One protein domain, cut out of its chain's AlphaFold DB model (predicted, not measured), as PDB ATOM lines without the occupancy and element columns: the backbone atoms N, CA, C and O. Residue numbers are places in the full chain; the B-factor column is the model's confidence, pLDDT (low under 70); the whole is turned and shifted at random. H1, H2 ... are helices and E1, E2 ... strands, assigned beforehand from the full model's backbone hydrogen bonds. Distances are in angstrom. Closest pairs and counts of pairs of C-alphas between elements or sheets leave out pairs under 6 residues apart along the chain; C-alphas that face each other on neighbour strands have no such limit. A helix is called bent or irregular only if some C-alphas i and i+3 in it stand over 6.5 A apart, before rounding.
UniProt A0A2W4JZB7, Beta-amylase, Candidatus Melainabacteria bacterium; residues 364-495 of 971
ATOM      1  N   THR A 364     357.416 302.913 374.992       37.88
ATOM      2  CA  THR A 364     358.590 303.408 375.723       37.88
ATOM      3  C   THR A 364     358.571 304.937 375.646       37.88
ATOM      4  O   THR A 364     358.591 305.495 374.559       37.88
ATOM      5  N   THR A 365     358.493 305.598 376.812       49.06
ATOM      6  CA  THR A 365     358.484 307.061 377.089       49.06
ATOM      7  C   THR A 365     357.138 307.814 376.969       49.06
ATOM      8  O   THR A 365     356.620 308.041 375.883       49.06
ATOM      9  N   GLN A 366     356.552 308.195 378.122       64.75
ATOM     10  CA  GLN A 366     355.198 308.764 378.260       64.75
ATOM     11  C   GLN A 366     355.249 310.228 378.740       64.75
ATOM     12  O   GLN A 366     355.761 310.498 379.827       64.75
ATOM     13  N   ALA A 367     354.673 311.147 377.959       76.06
ATOM     14  CA  ALA A 367     354.233 312.462 378.423       76.06
ATOM     15  C   ALA A 367     352.702 312.552 378.276       76.06
ATOM     16  O   ALA A 367     352.154 312.071 377.282       76.06
ATOM     17  N   ARG A 368     352.008 313.128 379.261       87.94
ATOM     18  CA  ARG A 368     350.541 313.277 379.299       87.94
ATOM     19  C   ARG A 368     350.180 314.742 379.507       87.94
ATOM     20  O   ARG A 368     350.758 315.401 380.366       87.94
ATOM     21  N   GLU A 369     349.247 315.252 378.709       89.19
ATOM     22  CA  GLU A 369     348.773 316.638 378.774       89.19
ATOM     23  C   GLU A 369     347.373 316.704 379.386       89.19
ATOM     24  O   GLU A 369     346.545 315.821 379.177       89.19
ATOM     25  N   PHE A 370     347.104 317.778 380.116       93.06
ATOM     26  CA  PHE A 370     345.871 318.021 380.845       93.06
ATOM     27  C   PHE A 370     345.462 319.493 380.715       93.06
ATOM     28  O   PHE A 370     346.307 320.380 380.585       93.06
ATOM     29  N   VAL A 371     344.163 319.761 380.782       92.81
ATOM     30  CA  VAL A 371     343.608 321.103 381.007       92.81
ATOM     31  C   VAL A 371     343.073 321.159 382.429       92.81
ATOM     32  O   VAL A 371     342.306 320.281 382.825       92.81
ATOM     33  N   VAL A 372     343.486 322.170 383.189       93.44
ATOM     34  CA  VAL A 372     343.004 322.436 384.546       93.44
ATOM     35  C   VAL A 372     341.612 323.054 384.448       93.44
ATOM     36  O   VAL A 372     341.436 324.119 383.863       93.44
ATOM     37  N   VAL A 373     340.626 322.351 384.995       94.06
ATOM     38  CA  VAL A 373     339.232 322.799 385.106       94.06
ATOM     39  C   VAL A 373     339.045 323.614 386.384       94.06
ATOM     40  O   VAL A 373     338.369 324.635 386.356       94.06
ATOM     41  N   ASP A 374     339.660 323.169 387.481       91.88
ATOM     42  CA  ASP A 374     339.604 323.815 388.796       91.88
ATOM     43  C   ASP A 374     340.874 323.494 389.616       91.88
ATOM     44  O   ASP A 374     341.551 322.495 389.353       91.88
ATOM     45  N   GLY A 375     341.214 324.347 390.588       89.12
ATOM     46  CA  GLY A 375     342.410 324.220 391.438       89.12
ATOM     47  C   GLY A 375     343.635 325.029 390.984       89.12
ATOM     48  O   GLY A 375     344.750 324.755 391.426       89.12
ATOM     49  N   LYS A 376     343.469 326.038 390.114       87.94
ATOM     50  CA  LYS A 376     344.587 326.857 389.596       87.94
ATOM     51  C   LYS A 376     345.389 327.553 390.705       87.94
ATOM     52  O   LYS A 376     346.611 327.515 390.666       87.94
ATOM     53  N   GLU A 377     344.731 328.119 391.715       87.31
ATOM     54  CA  GLU A 377     345.426 328.780 392.832       87.31
ATOM     55  C   GLU A 377     346.303 327.798 393.630       87.31
ATOM     56  O   GLU A 377     347.443 328.113 393.969       87.31
ATOM     57  N   ALA A 378     345.802 326.583 393.879       87.50
ATOM     58  CA  ALA A 378     346.571 325.527 394.534       87.50
ATOM     59  C   ALA A 378     347.774 325.100 393.676       87.50
ATOM     60  O   ALA A 378     348.878 324.924 394.193       87.50
ATOM     61  N   LEU A 379     347.597 325.000 392.352       88.31
ATOM     62  CA  LEU A 379     348.698 324.750 391.419       88.31
ATOM     63  C   LEU A 379     349.742 325.874 391.445       88.31
ATOM     64  O   LEU A 379     350.941 325.597 391.455       88.31
ATOM     65  N   ASP A 380     349.317 327.133 391.487       83.12
ATOM     66  CA  ASP A 380     350.220 328.284 391.531       83.12
ATOM     67  C   ASP A 380     351.019 328.298 392.845       83.12
ATOM     68  O   ASP A 380     352.247 328.414 392.815       83.12
ATOM     69  N   LYS A 381     350.373 328.045 393.993       80.25
ATOM     70  CA  LYS A 381     351.047 327.865 395.296       80.25
ATOM     71  C   LYS A 381     352.036 326.696 395.277       80.25
ATOM     72  O   LYS A 381     353.172 326.841 395.739       80.25
ATOM     73  N   PHE A 382     351.659 325.569 394.678       83.06
ATOM     74  CA  PHE A 382     352.528 324.403 394.514       83.06
ATOM     75  C   PHE A 382     353.747 324.687 393.624       83.06
ATOM     76  O   PHE A 382     354.891 324.383 393.980       83.06
ATOM     77  N   THR A 383     353.552 325.313 392.462       79.00
ATOM     78  CA  THR A 383     354.657 325.661 391.552       79.00
ATOM     79  C   THR A 383     355.538 326.791 392.096       79.00
ATOM     80  O   THR A 383     356.715 326.871 391.729       79.00
ATOM     81  N   ALA A 384     355.016 327.635 392.989       69.31
ATOM     82  CA  ALA A 384     355.764 328.638 393.752       69.31
ATOM     83  C   ALA A 384     356.502 328.062 394.976       69.31
ATOM     84  O   ALA A 384     357.259 328.782 395.618       69.31
ATOM     85  N   ARG A 385     356.350 326.760 395.265       68.88
ATOM     86  CA  ARG A 385     356.899 326.074 396.452       68.88
ATOM     87  C   ARG A 385     356.312 326.537 397.795       68.88
ATOM     88  O   ARG A 385     356.903 326.249 398.827       68.88
ATOM     89  N   HIS A 386     355.166 327.214 397.801       67.88
ATOM     90  CA  HIS A 386     354.457 327.525 399.048       67.88
ATOM     91  C   HIS A 386     353.773 326.281 399.636       67.88
ATOM     92  O   HIS A 386     353.606 326.184 400.846       67.88
ATOM     93  N   GLU A 387     353.410 325.315 398.785       72.88
ATOM     94  CA  GLU A 387     352.813 324.039 399.187       72.88
ATOM     95  C   GLU A 387     353.537 322.852 398.527       72.88
ATOM     96  O   GLU A 387     353.936 322.918 397.363       72.88
ATOM     97  N   GLY A 388     353.692 321.746 399.266       72.38
ATOM     98  CA  GLY A 388     354.356 320.520 398.789       72.38
ATOM     99  C   GLY A 388     353.455 319.563 397.991       72.38
ATOM    100  O   GLY A 388     353.929 318.549 397.470       72.38
ATOM    101  N   ALA A 389     352.155 319.859 397.893       85.69
ATOM    102  CA  ALA A 389     351.188 319.125 397.078       85.69
ATOM    103  C   ALA A 389     350.043 320.044 396.622       85.69
ATOM    104  O   ALA A 389     349.818 321.076 397.241       85.69
ATOM    105  N   ALA A 390     349.320 319.656 395.574       90.25
ATOM    106  CA  ALA A 390     348.102 320.315 395.111       90.25
ATOM    107  C   ALA A 390     347.089 319.292 394.586       90.25
ATOM    108  O   ALA A 390     347.459 318.307 393.943       90.25
ATOM    109  N   THR A 391     345.807 319.570 394.813       92.81
ATOM    110  CA  THR A 391     344.687 318.818 394.240       92.81
ATOM    111  C   THR A 391     344.024 319.658 393.161       92.81
ATOM    112  O   THR A 391     343.689 320.816 393.398       92.81
ATOM    113  N   LEU A 392     343.829 319.074 391.983       94.94
ATOM    114  CA  LEU A 392     343.290 319.740 390.800       94.94
ATOM    115  C   LEU A 392     342.139 318.924 390.223       94.94
ATOM    116  O   LEU A 392     342.179 317.699 390.271       94.94
ATOM    117  N   ASN A 393     341.186 319.580 389.571       95.81
ATOM    118  CA  ASN A 393     340.286 318.903 388.640       95.81
ATOM    119  C   ASN A 393     340.800 319.128 387.223       95.81
ATOM    120  O   ASN A 393     340.996 320.269 386.801       95.81
ATOM    121  N   VAL A 394     341.031 318.051 386.478       95.81
ATOM    122  CA  VAL A 394     341.660 318.103 385.157       95.81
ATOM    123  C   VAL A 394     340.901 317.288 384.120       95.81
ATOM    124  O   VAL A 394     340.242 316.303 384.440       95.81
ATOM    125  N   ARG A 395     341.046 317.669 382.849       94.00
ATOM    126  CA  ARG A 395     340.681 316.837 381.696       94.00
ATOM    127  C   ARG A 395     341.930 316.464 380.920       94.00
ATOM    128  O   ARG A 395     342.682 317.345 380.512       94.00
ATOM    129  N   GLU A 396     342.151 315.173 380.699       91.19
ATOM    130  CA  GLU A 396     343.272 314.711 379.875       91.19
ATOM    131  C   GLU A 396     343.067 315.118 378.412       91.19
ATOM    132  O   GLU A 396     341.984 314.947 377.850       91.19
ATOM    133  N   VAL A 397     344.115 315.648 377.789       84.31
ATOM    134  CA  VAL A 397     344.126 316.008 376.372       84.31
ATOM    135  C   VAL A 397     344.537 314.787 375.564       84.31
ATOM    136  O   VAL A 397     345.685 314.344 375.609       84.31
ATOM    137  N   LYS A 398     343.607 314.263 374.769       74.12
ATOM    138  CA  LYS A 398     343.858 313.209 373.786       74.12
ATOM    139  C   LYS A 398     343.921 313.821 372.393       74.12
ATOM    140  O   LYS A 398     343.068 314.624 372.023       74.12
ATOM    141  N   ARG A 399     344.915 313.441 371.591       57.44
ATOM    142  CA  ARG A 399     345.028 313.884 370.194       57.44
ATOM    143  C   ARG A 399     344.651 312.743 369.269       57.44
ATOM    144  O   ARG A 399     345.380 311.764 369.174       57.44
ATOM    145  N   VAL A 400     343.532 312.899 368.574       45.62
ATOM    146  CA  VAL A 400     343.061 311.939 367.570       45.62
ATOM    147  C   VAL A 400     343.085 312.650 366.223       45.62
ATOM    148  O   VAL A 400     342.399 313.650 366.040       45.62
ATOM    149  N   LEU A 401     343.938 312.183 365.303       37.25
ATOM    150  CA  LEU A 401     344.096 312.745 363.948       37.25
ATOM    151  C   LEU A 401     344.399 314.262 363.911       37.25
ATOM    152  O   LEU A 401     344.034 314.964 362.972       37.25
ATOM    153  N   GLY A 402     345.092 314.778 364.930       40.12
ATOM    154  CA  GLY A 402     345.454 316.197 365.030       40.12
ATOM    155  C   GLY A 402     344.373 317.104 365.627       40.12
ATOM    156  O   GLY A 402     344.624 318.299 365.763       40.12
ATOM    157  N   VAL A 403     343.223 316.551 366.026       44.06
ATOM    158  CA  VAL A 403     342.175 317.252 366.782       44.06
ATOM    159  C   VAL A 403     342.321 316.924 368.269       44.06
ATOM    160  O   VAL A 403     342.502 315.760 368.642       44.06
ATOM    161  N   GLU A 404     342.269 317.948 369.125       64.19
ATOM    162  CA  GLU A 404     342.261 317.763 370.579       64.19
ATOM    163  C   GLU A 404     340.863 317.346 371.043       64.19
ATOM    164  O   GLU A 404     339.873 318.031 370.788       64.19
ATOM    165  N   LYS A 405     340.785 316.212 371.734       69.19
ATOM    166  CA  LYS A 405     339.618 315.773 372.493       69.19
ATOM    167  C   LYS A 405     339.970 315.783 373.973       69.19
ATOM    168  O   LYS A 405     341.074 315.404 374.357       69.19
ATOM    169  N   PHE A 406     339.017 316.190 374.798       81.88
ATOM    170  CA  PHE A 406     339.180 316.209 376.246       81.88
ATOM    171  C   PHE A 406     338.505 314.981 376.848       81.88
ATOM    172  O   PHE A 406     337.369 314.671 376.494       81.88
ATOM    173  N   GLY A 407     339.220 314.276 377.721       83.25
ATOM    174  CA  GLY A 407     338.651 313.201 378.526       83.25
ATOM    175  C   GLY A 407     337.709 313.723 379.612       83.25
ATOM    176  O   GLY A 407     337.476 314.930 379.739       83.25
ATOM    177  N   ASP A 408     337.202 312.794 380.417       90.38
ATOM    178  CA  ASP A 408     336.367 313.111 381.573       90.38
ATOM    179  C   ASP A 408     337.119 313.964 382.600       90.38
ATOM    180  O   ASP A 408     338.354 313.968 382.655       90.38
ATOM    181  N   ILE A 409     336.356 314.692 383.419       94.06
ATOM    182  CA  ILE A 409     336.918 315.416 384.560       94.06
ATOM    183  C   ILE A 409     337.380 314.383 385.585       94.06
ATOM    184  O   ILE A 409     336.599 313.529 385.997       94.06
ATOM    185  N   LYS A 410     338.646 314.476 385.983       95.25
ATOM    186  CA  LYS A 410     339.269 313.637 387.006       95.25
ATOM    187  C   LYS A 410     339.986 314.500 388.028       95.25
ATOM    188  O   LYS A 410     340.568 315.526 387.672       95.25
ATOM    189  N   SER A 411     339.994 314.051 389.271       95.50
ATOM    190  CA  SER A 411     340.825 314.631 390.319       95.50
ATOM    191  C   SER A 411     342.284 314.184 390.140       95.50
ATOM    192  O   SER A 411     342.598 312.993 390.099       95.50
ATOM    193  N   LEU A 412     343.191 315.146 389.987       94.88
ATOM    194  CA  LEU A 412     344.634 314.945 389.907       94.88
ATOM    195  C   LEU A 412     345.278 315.464 391.189       94.88
ATOM    196  O   LEU A 412     345.242 316.662 391.467       94.88
ATOM    197  N   PHE A 413     345.915 314.569 391.935       93.81
ATOM    198  CA  PHE A 413     346.757 314.925 393.067       93.81
ATOM    199  C   PHE A 413     348.219 314.959 392.632       93.81
ATOM    200  O   PHE A 413     348.777 313.940 392.219       93.81
ATOM    201  N   VAL A 414     348.844 316.129 392.718       91.00
ATOM    202  CA  VAL A 414     350.264 316.320 392.409       91.00
ATOM    203  C   VAL A 414     351.021 316.543 393.709       91.00
ATOM    204  O   VAL A 414     350.654 317.414 394.490       91.00
ATOM    205  N   GLN A 415     352.091 315.788 393.942       86.06
ATOM    206  CA  GLN A 415     352.921 315.920 395.140       86.06
ATOM    207  C   GLN A 415     354.404 315.877 394.784       86.06
ATOM    208  O   GLN A 415     354.847 315.033 393.997       86.06
ATOM    209  N   ARG A 416     355.197 316.728 395.442       78.56
ATOM    210  CA  ARG A 416     356.652 316.583 395.443       78.56
ATOM    211  C   ARG A 416     357.061 315.418 396.332       78.56
ATOM    212  O   ARG A 416     356.813 315.421 397.536       78.56
ATOM    213  N   PHE A 417     357.675 314.406 395.733       66.38
ATOM    214  CA  PHE A 417     358.106 313.221 396.467       66.38
ATOM    215  C   PHE A 417     359.220 313.589 397.451       66.38
ATOM    216  O   PHE A 417     360.253 314.054 396.982       66.38
ATOM    217  N   GLY A 418     359.037 313.344 398.755       56.00
ATOM    218  CA  GLY A 418     360.053 313.572 399.798       56.00
ATOM    219  C   GLY A 418     359.970 314.911 400.549       56.00
ATOM    220  O   GLY A 418     360.681 315.093 401.536       56.00
ATOM    221  N   GLU A 419     359.078 315.833 400.165       52.88
ATOM    222  CA  GLU A 419     358.835 317.061 400.936       52.88
ATOM    223  C   GLU A 419     357.891 316.785 402.121       52.88
ATOM    224  O   GLU A 419     356.663 316.856 402.006       52.88
ATOM    225  N   GLY A 420     358.494 316.482 403.273       46.81
ATOM    226  CA  GLY A 420     357.851 316.586 404.580       46.81
ATOM    227  C   GLY A 420     356.868 315.478 404.949       46.81
ATOM    228  O   GLY A 420     355.990 315.774 405.744       46.81
ATOM    229  N   GLN A 421     356.980 314.267 404.369       45.00
ATOM    230  CA  GLN A 421     356.516 312.954 404.881       45.00
ATOM    231  C   GLN A 421     357.198 311.817 404.094       45.00
ATOM    232  O   GLN A 421     357.439 311.977 402.891       45.00
ATOM    233  N   PRO A 422     357.481 310.653 404.708       48.16
ATOM    234  CA  PRO A 422     357.852 309.465 403.954       48.16
ATOM    235  C   PRO A 422     356.637 308.936 403.176       48.16
ATOM    236  O   PRO A 422     355.685 308.423 403.756       48.16
ATOM    237  N   GLY A 423     356.667 309.066 401.849       62.41
ATOM    238  CA  GLY A 423     355.608 308.573 400.963       62.41
ATOM    239  C   GLY A 423     354.590 309.640 400.547       62.41
ATOM    240  O   GLY A 423     354.920 310.819 400.396       62.41
ATOM    241  N   ILE A 424     353.359 309.210 400.274       71.50
ATOM    242  CA  ILE A 424     352.299 310.060 399.722       71.50
ATOM    243  C   ILE A 424     351.353 310.529 400.832       71.50
ATOM    244  O   ILE A 424     350.995 309.766 401.724       71.50
ATOM    245  N   ARG A 425     350.917 311.793 400.767       73.81
ATOM    246  CA  ARG A 425     349.949 312.365 401.715       73.81
ATOM    247  C   ARG A 425     348.608 311.612 401.663       73.81
ATOM    248  O   ARG A 425     348.137 311.324 400.562       73.81
ATOM    249  N   PRO A 426     347.907 311.417 402.799       75.50
ATOM    250  CA  PRO A 426     346.619 310.710 402.839       75.50
ATOM    251  C   PRO A 426     345.568 311.226 401.844       75.50
ATOM    252  O   PRO A 426     344.788 310.443 401.305       75.50
ATOM    253  N   ALA A 427     345.580 312.533 401.551       74.25
ATOM    254  CA  ALA A 427     344.694 313.168 400.575       74.25
ATOM    255  C   ALA A 427     344.801 312.573 399.155       74.25
ATOM    256  O   ALA A 427     343.828 312.602 398.405       74.25
ATOM    257  N   ALA A 428     345.938 311.975 398.792       78.88
ATOM    258  CA  ALA A 428     346.111 311.319 397.502       78.88
ATOM    259  C   ALA A 428     345.236 310.076 397.321       78.88
ATOM    260  O   ALA A 428     344.909 309.715 396.190       78.88
ATOM    261  N   ASN A 429     344.833 309.420 398.414       79.69
ATOM    262  CA  ASN A 429     344.012 308.213 398.337       79.69
ATOM    263  C   ASN A 429     342.631 308.493 397.736       79.69
ATOM    264  O   ASN A 429     342.056 307.597 397.114       79.69
ATOM    265  N   ALA A 430     342.132 309.724 397.876       84.50
ATOM    266  CA  ALA A 430     340.857 310.160 397.320       84.50
ATOM    267  C   ALA A 430     340.935 310.563 395.835       84.50
ATOM    268  O   ALA A 430     339.893 310.749 395.217       84.50
ATOM    269  N   ALA A 431     342.135 310.695 395.259       90.12
ATOM    270  CA  ALA A 431     342.301 311.161 393.887       90.12
ATOM    271  C   ALA A 431     342.168 310.037 392.845       90.12
ATOM    272  O   ALA A 431     342.544 308.884 393.089       90.12
ATOM    273  N   ASP A 432     341.684 310.405 391.657       92.38
ATOM    274  CA  ASP A 432     341.572 309.523 390.489       92.38
ATOM    275  C   ASP A 432     342.931 309.291 389.823       92.38
ATOM    276  O   ASP A 432     343.206 308.209 389.302       92.38
ATOM    277  N   ILE A 433     343.769 310.331 389.801       93.75
ATOM    278  CA  ILE A 433     345.107 310.322 389.216       93.75
ATOM    279  C   ILE A 433     346.091 310.881 390.234       93.75
ATOM    280  O   ILE A 433     345.863 311.923 390.846       93.75
ATOM    281  N   LEU A 434     347.231 310.218 390.350       92.25
ATOM    282  CA  LEU A 434     348.343 310.647 391.182       92.25
ATOM    283  C   LEU A 434     349.553 311.021 390.316       92.25
ATOM    284  O   LEU A 434     349.906 310.284 389.400       92.25
ATOM    285  N   ALA A 435     350.241 312.114 390.634       91.75
ATOM    286  CA  ALA A 435     351.506 312.487 390.006       91.75
ATOM    287  C   ALA A 435     352.571 312.825 391.054       91.75
ATOM    288  O   ALA A 435     352.467 313.821 391.771       91.75
ATOM    289  N   THR A 436     353.616 312.004 391.126       87.06
ATOM    290  CA  THR A 436     354.764 312.221 392.009       87.06
ATOM    291  C   THR A 436     356.027 311.560 391.448       87.06
ATOM    292  O   THR A 436     355.953 310.714 390.560       87.06
ATOM    293  N   CYS A 437     357.208 311.960 391.915       81.94
ATOM    294  CA  CYS A 437     358.459 311.304 391.524       81.94
ATOM    295  C   CYS A 437     358.611 309.910 392.143       81.94
ATOM    296  O   CYS A 437     357.985 309.587 393.144       81.94
ATOM    297  N   PHE A 438     359.502 309.111 391.557       72.94
ATOM    298  CA  PHE A 438     359.865 307.767 392.010       72.94
ATOM    299  C   PHE A 438     358.659 306.824 392.199       72.94
ATOM    300  O   PHE A 438     358.506 306.234 393.273       72.94
ATOM    301  N   PRO A 439     357.793 306.643 391.180       79.62
ATOM    302  CA  PRO A 439     356.618 305.772 391.283       79.62
ATOM    303  C   PRO A 439     356.955 304.317 391.663       79.62
ATOM    304  O   PRO A 439     356.121 303.606 392.228       79.62
ATOM    305  N   GLU A 440     358.193 303.875 391.430       76.88
ATOM    306  CA  GLU A 440     358.733 302.592 391.885       76.88
ATOM    307  C   GLU A 440     358.837 302.448 393.412       76.88
ATOM    308  O   GLU A 440     359.027 301.330 393.897       76.88
ATOM    309  N   LYS A 441     358.698 303.543 394.167       73.38
ATOM    310  CA  LYS A 441     358.676 303.560 395.637       73.38
ATOM    311  C   LYS A 441     357.268 303.508 396.228       73.38
ATOM    312  O   LYS A 441     357.134 303.350 397.434       73.38
ATOM    313  N   LEU A 442     356.236 303.623 395.395       77.38
ATOM    314  CA  LEU A 442     354.837 303.611 395.828       77.38
ATOM    315  C   LEU A 442     354.329 302.194 396.072       77.38
ATOM    316  O   LEU A 442     354.832 301.245 395.453       77.38
ATOM    317  N   THR A 443     353.291 302.061 396.901       81.81
ATOM    318  CA  THR A 443     352.545 300.802 397.039       81.81
ATOM    319  C   THR A 443     351.900 300.409 395.706       81.81
ATOM    320  O   THR A 443     351.711 301.241 394.819       81.81
ATOM    321  N   ALA A 444     351.531 299.136 395.540       78.56
ATOM    322  CA  ALA A 444     350.893 298.669 394.307       78.56
ATOM    323  C   ALA A 444     349.586 299.430 393.989       78.56
ATOM    324  O   ALA A 444     349.343 299.772 392.832       78.56
ATOM    325  N   ALA A 445     348.788 299.751 395.014       81.12
ATOM    326  CA  ALA A 445     347.525 300.476 394.871       81.12
ATOM    327  C   ALA A 445     347.731 301.938 394.437       81.12
ATOM    328  O   ALA A 445     347.082 302.408 393.502       81.12
ATOM    329  N   GLU A 446     348.668 302.652 395.063       84.38
ATOM    330  CA  GLU A 446     349.019 304.026 394.676       84.38
ATOM    331  C   GLU A 446     349.660 304.063 393.287       84.38
ATOM    332  O   GLU A 446     349.319 304.903 392.453       84.38
ATOM    333  N   ARG A 447     350.554 303.109 392.999       83.94
ATOM    334  CA  ARG A 447     351.213 302.982 391.697       83.94
ATOM    335  C   ARG A 447     350.206 302.748 390.576       83.94
ATOM    336  O   ARG A 447     350.389 303.300 389.496       83.94
ATOM    337  N   ALA A 448     349.133 301.997 390.826       84.38
ATOM    338  CA  ALA A 448     348.060 301.788 389.853       84.38
ATOM    339  C   ALA A 448     347.305 303.085 389.502       84.38
ATOM    340  O   ALA A 448     346.868 303.242 388.363       84.38
ATOM    341  N   LYS A 449     347.194 304.029 390.448       89.94
ATOM    342  CA  LYS A 449     346.615 305.369 390.230       89.94
ATOM    343  C   LYS A 449     347.608 306.373 389.644       89.94
ATOM    344  O   LYS A 449     347.214 307.462 389.216       89.94
ATOM    345  N   HIS A 450     348.900 306.049 389.648       91.50
ATOM    346  CA  HIS A 450     349.931 306.958 389.182       91.50
ATOM    347  C   HIS A 450     349.753 307.282 387.693       91.50
ATOM    348  O   HIS A 450     349.418 306.426 386.876       91.50
ATOM    349  N   VAL A 451     350.038 308.525 387.312       91.06
ATOM    350  CA  VAL A 451     349.965 309.019 385.933       91.06
ATOM    351  C   VAL A 451     350.844 308.188 384.985       91.06
ATOM    352  O   VAL A 451     350.518 308.059 383.804       91.06
ATOM    353  N   PHE A 452     351.900 307.573 385.530       90.00
ATOM    354  CA  PHE A 452     352.826 306.656 384.865       90.00
ATOM    355  C   PHE A 452     353.138 305.436 385.764       90.00
ATOM    356  O   PHE A 452     354.150 305.458 386.470       90.00
ATOM    357  N   PRO A 453     352.307 304.378 385.786       83.94
ATOM    358  CA  PRO A 453     352.450 303.261 386.736       83.94
ATOM    359  C   PRO A 453     353.745 302.452 386.589       83.94
ATOM    360  O   PRO A 453     354.218 301.841 387.542       83.94
ATOM    361  N   THR A 454     354.322 302.426 385.386       80.44
ATOM    362  CA  THR A 454     355.522 301.641 385.055       80.44
ATOM    363  C   THR A 454     356.798 302.478 384.981       80.44
ATOM    364  O   THR A 454     357.868 301.934 384.701       80.44
ATOM    365  N   ALA A 455     356.702 303.794 385.193       76.06
ATOM    366  CA  ALA A 455     357.861 304.674 385.152       76.06
ATOM    367  C   ALA A 455     358.815 304.401 386.324       76.06
ATOM    368  O   ALA A 455     358.460 303.744 387.303       76.06
ATOM    369  N   LYS A 456     360.042 304.907 386.200       75.06
ATOM    370  CA  LYS A 456     361.029 304.939 387.279       75.06
ATOM    371  C   LYS A 456     361.677 306.318 387.333       75.06
ATOM    372  O   LYS A 456     361.906 306.911 386.277       75.06
ATOM    373  N   GLY A 457     362.019 306.790 388.526       72.56
ATOM    374  CA  GLY A 457     362.759 308.040 388.697       72.56
ATOM    375  C   GLY A 457     361.903 309.305 388.608       72.56
ATOM    376  O   GLY A 457     360.742 309.327 389.019       72.56
ATOM    377  N   THR A 458     362.505 310.388 388.118       77.06
ATOM    378  CA  THR A 458     361.920 311.732 388.162       77.06
ATOM    379  C   THR A 458     360.738 311.887 387.200       77.06
ATOM    380  O   THR A 458     360.774 311.468 386.041       77.06
ATOM    381  N   ILE A 459     359.688 312.529 387.709       84.94
ATOM    382  CA  ILE A 459     358.538 313.034 386.973       84.94
ATOM    383  C   ILE A 459     358.623 314.557 386.929       84.94
ATOM    384  O   ILE A 459     358.912 315.232 387.921       84.94
ATOM    385  N   TRP A 460     358.345 315.092 385.755       84.19
ATOM    386  CA  TRP A 460     358.369 316.513 385.474       84.19
ATOM    387  C   TRP A 460     356.953 317.014 385.284       84.19
ATOM    388  O   TRP A 460     356.158 316.367 384.608       84.19
ATOM    389  N   LEU A 461     356.660 318.160 385.879       88.69
ATOM    390  CA  LEU A 461     355.425 318.903 385.721       88.69
ATOM    391  C   LEU A 461     355.710 320.167 384.918       88.69
ATOM    392  O   LEU A 461     356.682 320.862 385.177       88.69
ATOM    393  N   GLU A 462     354.823 320.521 384.005       87.56
ATOM    394  CA  GLU A 462     354.834 321.821 383.350       87.56
ATOM    395  C   GLU A 462     353.476 322.467 383.420       87.56
ATOM    396  O   GLU A 462     352.461 321.785 383.280       87.56
ATOM    397  N   THR A 463     353.463 323.784 383.560       87.19
ATOM    398  CA  THR A 463     352.237 324.567 383.668       87.19
ATOM    399  C   THR A 463     352.286 325.758 382.723       87.19
ATOM    400  O   THR A 463     353.279 326.487 382.682       87.19
ATOM    401  N   SER A 464     351.212 325.979 381.968       84.81
ATOM    402  CA  SER A 464     351.032 327.174 381.144       84.81
ATOM    403  C   SER A 464     350.139 328.197 381.842       84.81
ATOM    404  O   SER A 464     349.244 327.836 382.608       84.81
ATOM    405  N   GLU A 465     350.309 329.481 381.518       75.00
ATOM    406  CA  GLU A 465     349.427 330.550 382.020       75.00
ATOM    407  C   GLU A 465     347.954 330.332 381.623       75.00
ATOM    408  O   GLU A 465     347.036 330.686 382.368       75.00
ATOM    409  N   ALA A 466     347.734 329.656 380.489       75.38
ATOM    410  CA  ALA A 466     346.427 329.267 379.965       75.38
ATOM    411  C   ALA A 466     345.788 328.063 380.694       75.38
ATOM    412  O   ALA A 466     344.796 327.519 380.213       75.38
ATOM    413  N   GLY A 467     346.349 327.610 381.823       81.56
ATOM    414  CA  GLY A 467     345.782 326.520 382.623       81.56
ATOM    415  C   GLY A 467     345.973 325.133 382.005       81.56
ATOM    416  O   GLY A 467     345.199 324.223 382.295       81.56
ATOM    417  N   ARG A 468     346.981 324.942 381.143       88.88
ATOM    418  CA  ARG A 468     347.381 323.603 380.681       88.88
ATOM    419  C   ARG A 468     348.487 323.061 381.571       88.88
ATOM    420  O   ARG A 468     349.349 323.806 382.032       88.88
ATOM    421  N   LEU A 469     348.469 321.752 381.759       91.25
ATOM    422  CA  LEU A 469     349.421 321.010 382.563       91.25
ATOM    423  C   LEU A 469     349.997 319.856 381.738       91.25
ATOM    424  O   LEU A 469     349.271 319.202 380.993       91.25
ATOM    425  N   LYS A 470     351.296 319.593 381.846       90.62
ATOM    426  CA  LYS A 470     351.956 318.457 381.193       90.62
ATOM    427  C   LYS A 470     352.792 317.708 382.211       90.62
ATOM    428  O   LYS A 470     353.523 318.318 382.977       90.62
ATOM    429  N   LEU A 471     352.671 316.388 382.210       90.50
ATOM    430  CA  LEU A 471     353.484 315.491 383.016       90.50
ATOM    431  C   LEU A 471     354.372 314.666 382.089       90.50
ATOM    432  O   LEU A 471     353.909 314.212 381.044       90.50
ATOM    433  N   ALA A 472     355.633 314.484 382.458       86.31
ATOM    434  CA  ALA A 472     356.644 313.803 381.651       86.31
ATOM    435  C   ALA A 472     357.544 312.915 382.524       86.31
ATOM    436  O   ALA A 472     357.730 313.179 383.710       86.31
ATOM    437  N   THR A 473     358.089 311.849 381.937       82.75
ATOM    438  CA  THR A 473     358.947 310.852 382.610       82.75
ATOM    439  C   THR A 473     360.402 310.998 382.163       82.75
ATOM    440  O   THR A 473     360.660 311.479 381.072       82.75
ATOM    441  N   GLY A 474     361.369 310.516 382.942       69.25
ATOM    442  CA  GLY A 474     362.768 310.424 382.491       69.25
ATOM    443  C   GLY A 474     363.691 311.460 383.127       69.25
ATOM    444  O   GLY A 474     363.306 312.159 384.068       69.25
ATOM    445  N   LYS A 475     364.946 311.527 382.656       63.44
ATOM    446  CA  LYS A 475     365.950 312.397 383.291       63.44
ATOM    447  C   LYS A 475     365.647 313.851 383.020       63.44
ATOM    448  O   LYS A 475     365.874 314.672 383.893       63.44
ATOM    449  N   THR A 476     365.134 314.151 381.830       63.31
ATOM    450  CA  THR A 476     364.664 315.484 381.473       63.31
ATOM    451  C   THR A 476     363.431 315.403 380.570       63.31
ATOM    452  O   THR A 476     363.305 314.460 379.786       63.31
ATOM    453  N   PRO A 477     362.536 316.401 380.609       61.94
ATOM    454  CA  PRO A 477     361.353 316.449 379.760       61.94
ATOM    455  C   PRO A 477     361.657 316.401 378.254       61.94
ATOM    456  O   PRO A 477     360.866 315.872 377.479       61.94
ATOM    457  N   TRP A 478     362.793 316.945 377.807       64.00
ATOM    458  CA  TRP A 478     363.138 317.034 376.379       64.00
ATOM    459  C   TRP A 478     363.925 315.839 375.844       64.00
ATOM    460  O   TRP A 478     364.219 315.809 374.651       64.00
ATOM    461  N   GLU A 479     364.221 314.827 376.667       60.50
ATOM    462  CA  GLU A 479     364.592 313.502 376.144       60.50
ATOM    463  C   GLU A 479     363.450 312.912 375.294       60.50
ATOM    464  O   GLU A 479     363.681 312.078 374.416       60.50
ATOM    465  N   HIS A 480     362.214 313.381 375.502       62.25
ATOM    466  CA  HIS A 480     361.076 313.041 374.663       62.25
ATOM    467  C   HIS A 480     361.203 313.678 373.272       62.25
ATOM    468  O   HIS A 480     361.235 314.901 373.108       62.25
ATOM    469  N   ARG A 481     361.210 312.846 372.227       43.62
ATOM    470  CA  ARG A 481     361.141 313.337 370.843       43.62
ATOM    471  C   ARG A 481     359.858 314.160 370.650       43.62
ATOM    472  O   ARG A 481     358.787 313.746 371.079       43.62
ATOM    473  N   ASN A 482     359.969 315.313 369.982       50.72
ATOM    474  CA  ASN A 482     358.885 316.292 369.770       50.72
ATOM    475  C   ASN A 482     358.374 316.994 371.042       50.72
ATOM    476  O   ASN A 482     357.251 317.505 371.071       50.72
ATOM    477  N   TYR A 483     359.201 317.049 372.085       58.81
ATOM    478  CA  TYR A 483     358.906 317.819 373.280       58.81
ATOM    479  C   TYR A 483     358.792 319.321 372.981       58.81
ATOM    480  O   TYR A 483     359.784 320.010 372.733       58.81
ATOM    481  N   ASN A 484     357.561 319.826 373.046       67.50
ATOM    482  CA  ASN A 484     357.261 321.250 373.017       67.50
ATOM    483  C   ASN A 484     356.874 321.703 374.431       67.50
ATOM    484  O   ASN A 484     355.830 321.248 374.923       67.50
ATOM    485  N   PRO A 485     357.682 322.558 375.082       72.62
ATOM    486  CA  PRO A 485     357.358 323.065 376.406       72.62
ATOM    487  C   PRO A 485     356.083 323.901 376.332       72.62
ATOM    488  O   PRO A 485     355.888 324.665 375.382       72.62
ATOM    489  N   ILE A 486     355.206 323.738 377.319       78.69
ATOM    490  CA  ILE A 486     353.942 324.494 377.381       78.69
ATOM    491  C   ILE A 486     354.007 325.689 378.336       78.69
ATOM    492  O   ILE A 486     353.102 326.518 378.330       78.69
ATOM    493  N   GLY A 487     355.064 325.790 379.142       81.56
ATOM    494  CA  GLY A 487     355.262 326.891 380.077       81.56
ATOM    495  C   GLY A 487     356.347 326.589 381.106       81.56
ATOM    496  O   GLY A 487     357.411 326.080 380.755       81.56
ATOM    497  N   LYS A 488     356.081 326.922 382.373       79.50
ATOM    498  CA  LYS A 488     357.023 326.762 383.488       79.50
ATOM    499  C   LYS A 488     357.208 325.284 383.810       79.50
ATOM    500  O   LYS A 488     356.228 324.590 384.050       79.50
ATOM    501  N   ILE A 489     358.458 324.833 383.855       79.12
ATOM    502  CA  ILE A 489     358.829 323.456 384.194       79.12
ATOM    503  C   ILE A 489     359.129 323.384 385.696       79.12
ATOM    504  O   ILE A 489     359.791 324.255 386.259       79.12
ATOM    505  N   VAL A 490     358.626 322.341 386.344       76.19
ATOM    506  CA  VAL A 490     358.749 322.052 387.770       76.19
ATOM    507  C   VAL A 490     359.115 320.582 387.928       76.19
ATOM    508  O   VAL A 490     358.432 319.692 387.425       76.19
ATOM    509  N   ARG A 491     360.186 320.302 388.667       76.69
ATOM    510  CA  ARG A 491     360.516 318.931 389.067       76.69
ATOM    511  C   ARG A 491     359.630 318.504 390.225       76.69
ATOM    512  O   ARG A 491     359.494 319.250 391.196       76.69
ATOM    513  N   LEU A 492     359.065 317.301 390.152       76.50
ATOM    514  CA  LEU A 492     358.291 316.731 391.257       76.50
ATOM    515  C   LEU A 492     359.174 315.997 392.280       76.50
ATOM    516  O   LEU A 492     358.654 315.348 393.187       76.50
ATOM    517  N   ASP A 493     360.506 316.057 392.151       69.75
ATOM    518  CA  ASP A 493     361.418 315.500 393.148       69.75
ATOM    519  C   ASP A 493     361.638 316.526 394.267       69.75
ATOM    520  O   ASP A 493     362.506 317.400 394.224       69.75
ATOM    521  N   GLY A 494     360.822 316.414 395.312       59.97
ATOM    522  CA  GLY A 494     361.061 317.069 396.595       59.97
ATOM    523  C   GLY A 494     362.153 316.331 397.356       59.97
ATOM    524  O   GLY A 494     361.865 315.784 398.402       59.97
ATOM    525  N   HIS A 495     363.346 316.212 396.766       58.34
ATOM    526  CA  HIS A 495     364.483 315.387 397.199       58.34
ATOM    527  C   HIS A 495     364.306 314.588 398.489       58.34
ATOM    528  O   HIS A 495     364.284 315.141 399.591       58.34
TER     529      HIS A 495
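AT A GLANCE: This is residues 364 to 495 of the 971 residues of the protein "Beta-amylase" of Candidatus Melainabacteria bacterium (UniProt A0A2W4JZB7). One strongly twisted sheet of seven strands is folded back on itself into two leaves that come partly face to face, E4 and E3 on one side and E1, E6, E5 and E7 on the other, with E2 as the hinge. The long, bent hairpin E2 and E3 reaches to one far end at Leu 401, while H1 and H2 pack on opposite faces of the sheet and H3 only grazes it beside E4. The printed part has 132 residues, with three named helices and seven named strands in the order E1 H1 E2 E3 H2 E4 H3 E5 E6 E7; the class is mixed, helices and strands. The sheet, order E4 E3 E2 E1 E6 E5 E7, is mixed, and the whole is compact, with a radius of gyration of the C-alphas of 13.6 A and spans of 42 by 32 by 25 A.

HOW THE PARTS SIT: E2, residues 389 to 400, and E3, residues 403 to 415, form an antiparallel hairpin, with N 392 and O 412 2.8 A apart, within hydrogen-bond range. E2 bends by 63 degrees at residue 393 and E3 by 80 degrees at residue 409. E4, residues 433 to 435, is an edge strand parallel to E3, with N 435 and O 413 at 2.8 A. On the other side of E2 is E1, residues 367 to 374, antiparallel to it, with N 395 and O 371 at 2.9 A. E6, residues 468 to 473, is antiparallel to E1, with N 370 and O 469 at 2.7 A. E5, residues 459 to 463, forms a hairpin with E6, with N 462 and O 470 at 2.8 A. E7, residues 488 to 491, is the other edge strand, antiparallel to E5, with N 490 and O 461 at 2.7 A. Between the leaves, the closest C-alphas of E4 and E5 are those of Ala 435 and Ile 459, 7.7 A apart. H1, residues 376 to 383, is on the sheet at a height of 7.2 A; its closest C-alpha pair with E2 is Ala 378 and Ala 390, 5.5 A. H2, residues 426 to 430, is on the opposite face, over E3, at a height of 8.8 A; their closest C-alphas, of Phe 413 and Ala 428, are 5.8 A apart. E3, H2 and E4 make a strand-helix-strand unit, two parallel neighbour strands with a helix between, and its crossover is right-handed. H3, residues 444 to 449, only grazes the sheet with residues 446 to 449; the C-alphas of Ile 433 and Lys 449, its closest pair with E4, are 5.3 A apart. In H1 and H3 every O i to N i+4 pair is within hydrogen-bond range; in H2 0 of 1 is, beside 2 of 2 O i to N i+3 pairs.

IN THESE COORDINATES: E1 begins at C-alpha 367 (354.233, 312.462, 378.423) and is 21.2 A long. E2 measures 31.4 A and E3 30.4 A, E6 17.3 A, E5 13.6 A, H1 10.3 A and E7 10.2 A; H3, H2 and E4 are 8.9, 8.0 and 6.8 A. E7 ends at C-alpha 491 (360.516, 318.931, 389.067).

THE WHOLE: The two C-alphas farthest apart, those of Leu 401 and Gly 420, are 43.1 A apart. The printed part has no cut, and the link from E6 to E7, 14 residues, is long. The mean pLDDT of the printed part is 77.5, and 34 residues are under 70, among them 399 to 405, 417 to 423 and 474 to 484.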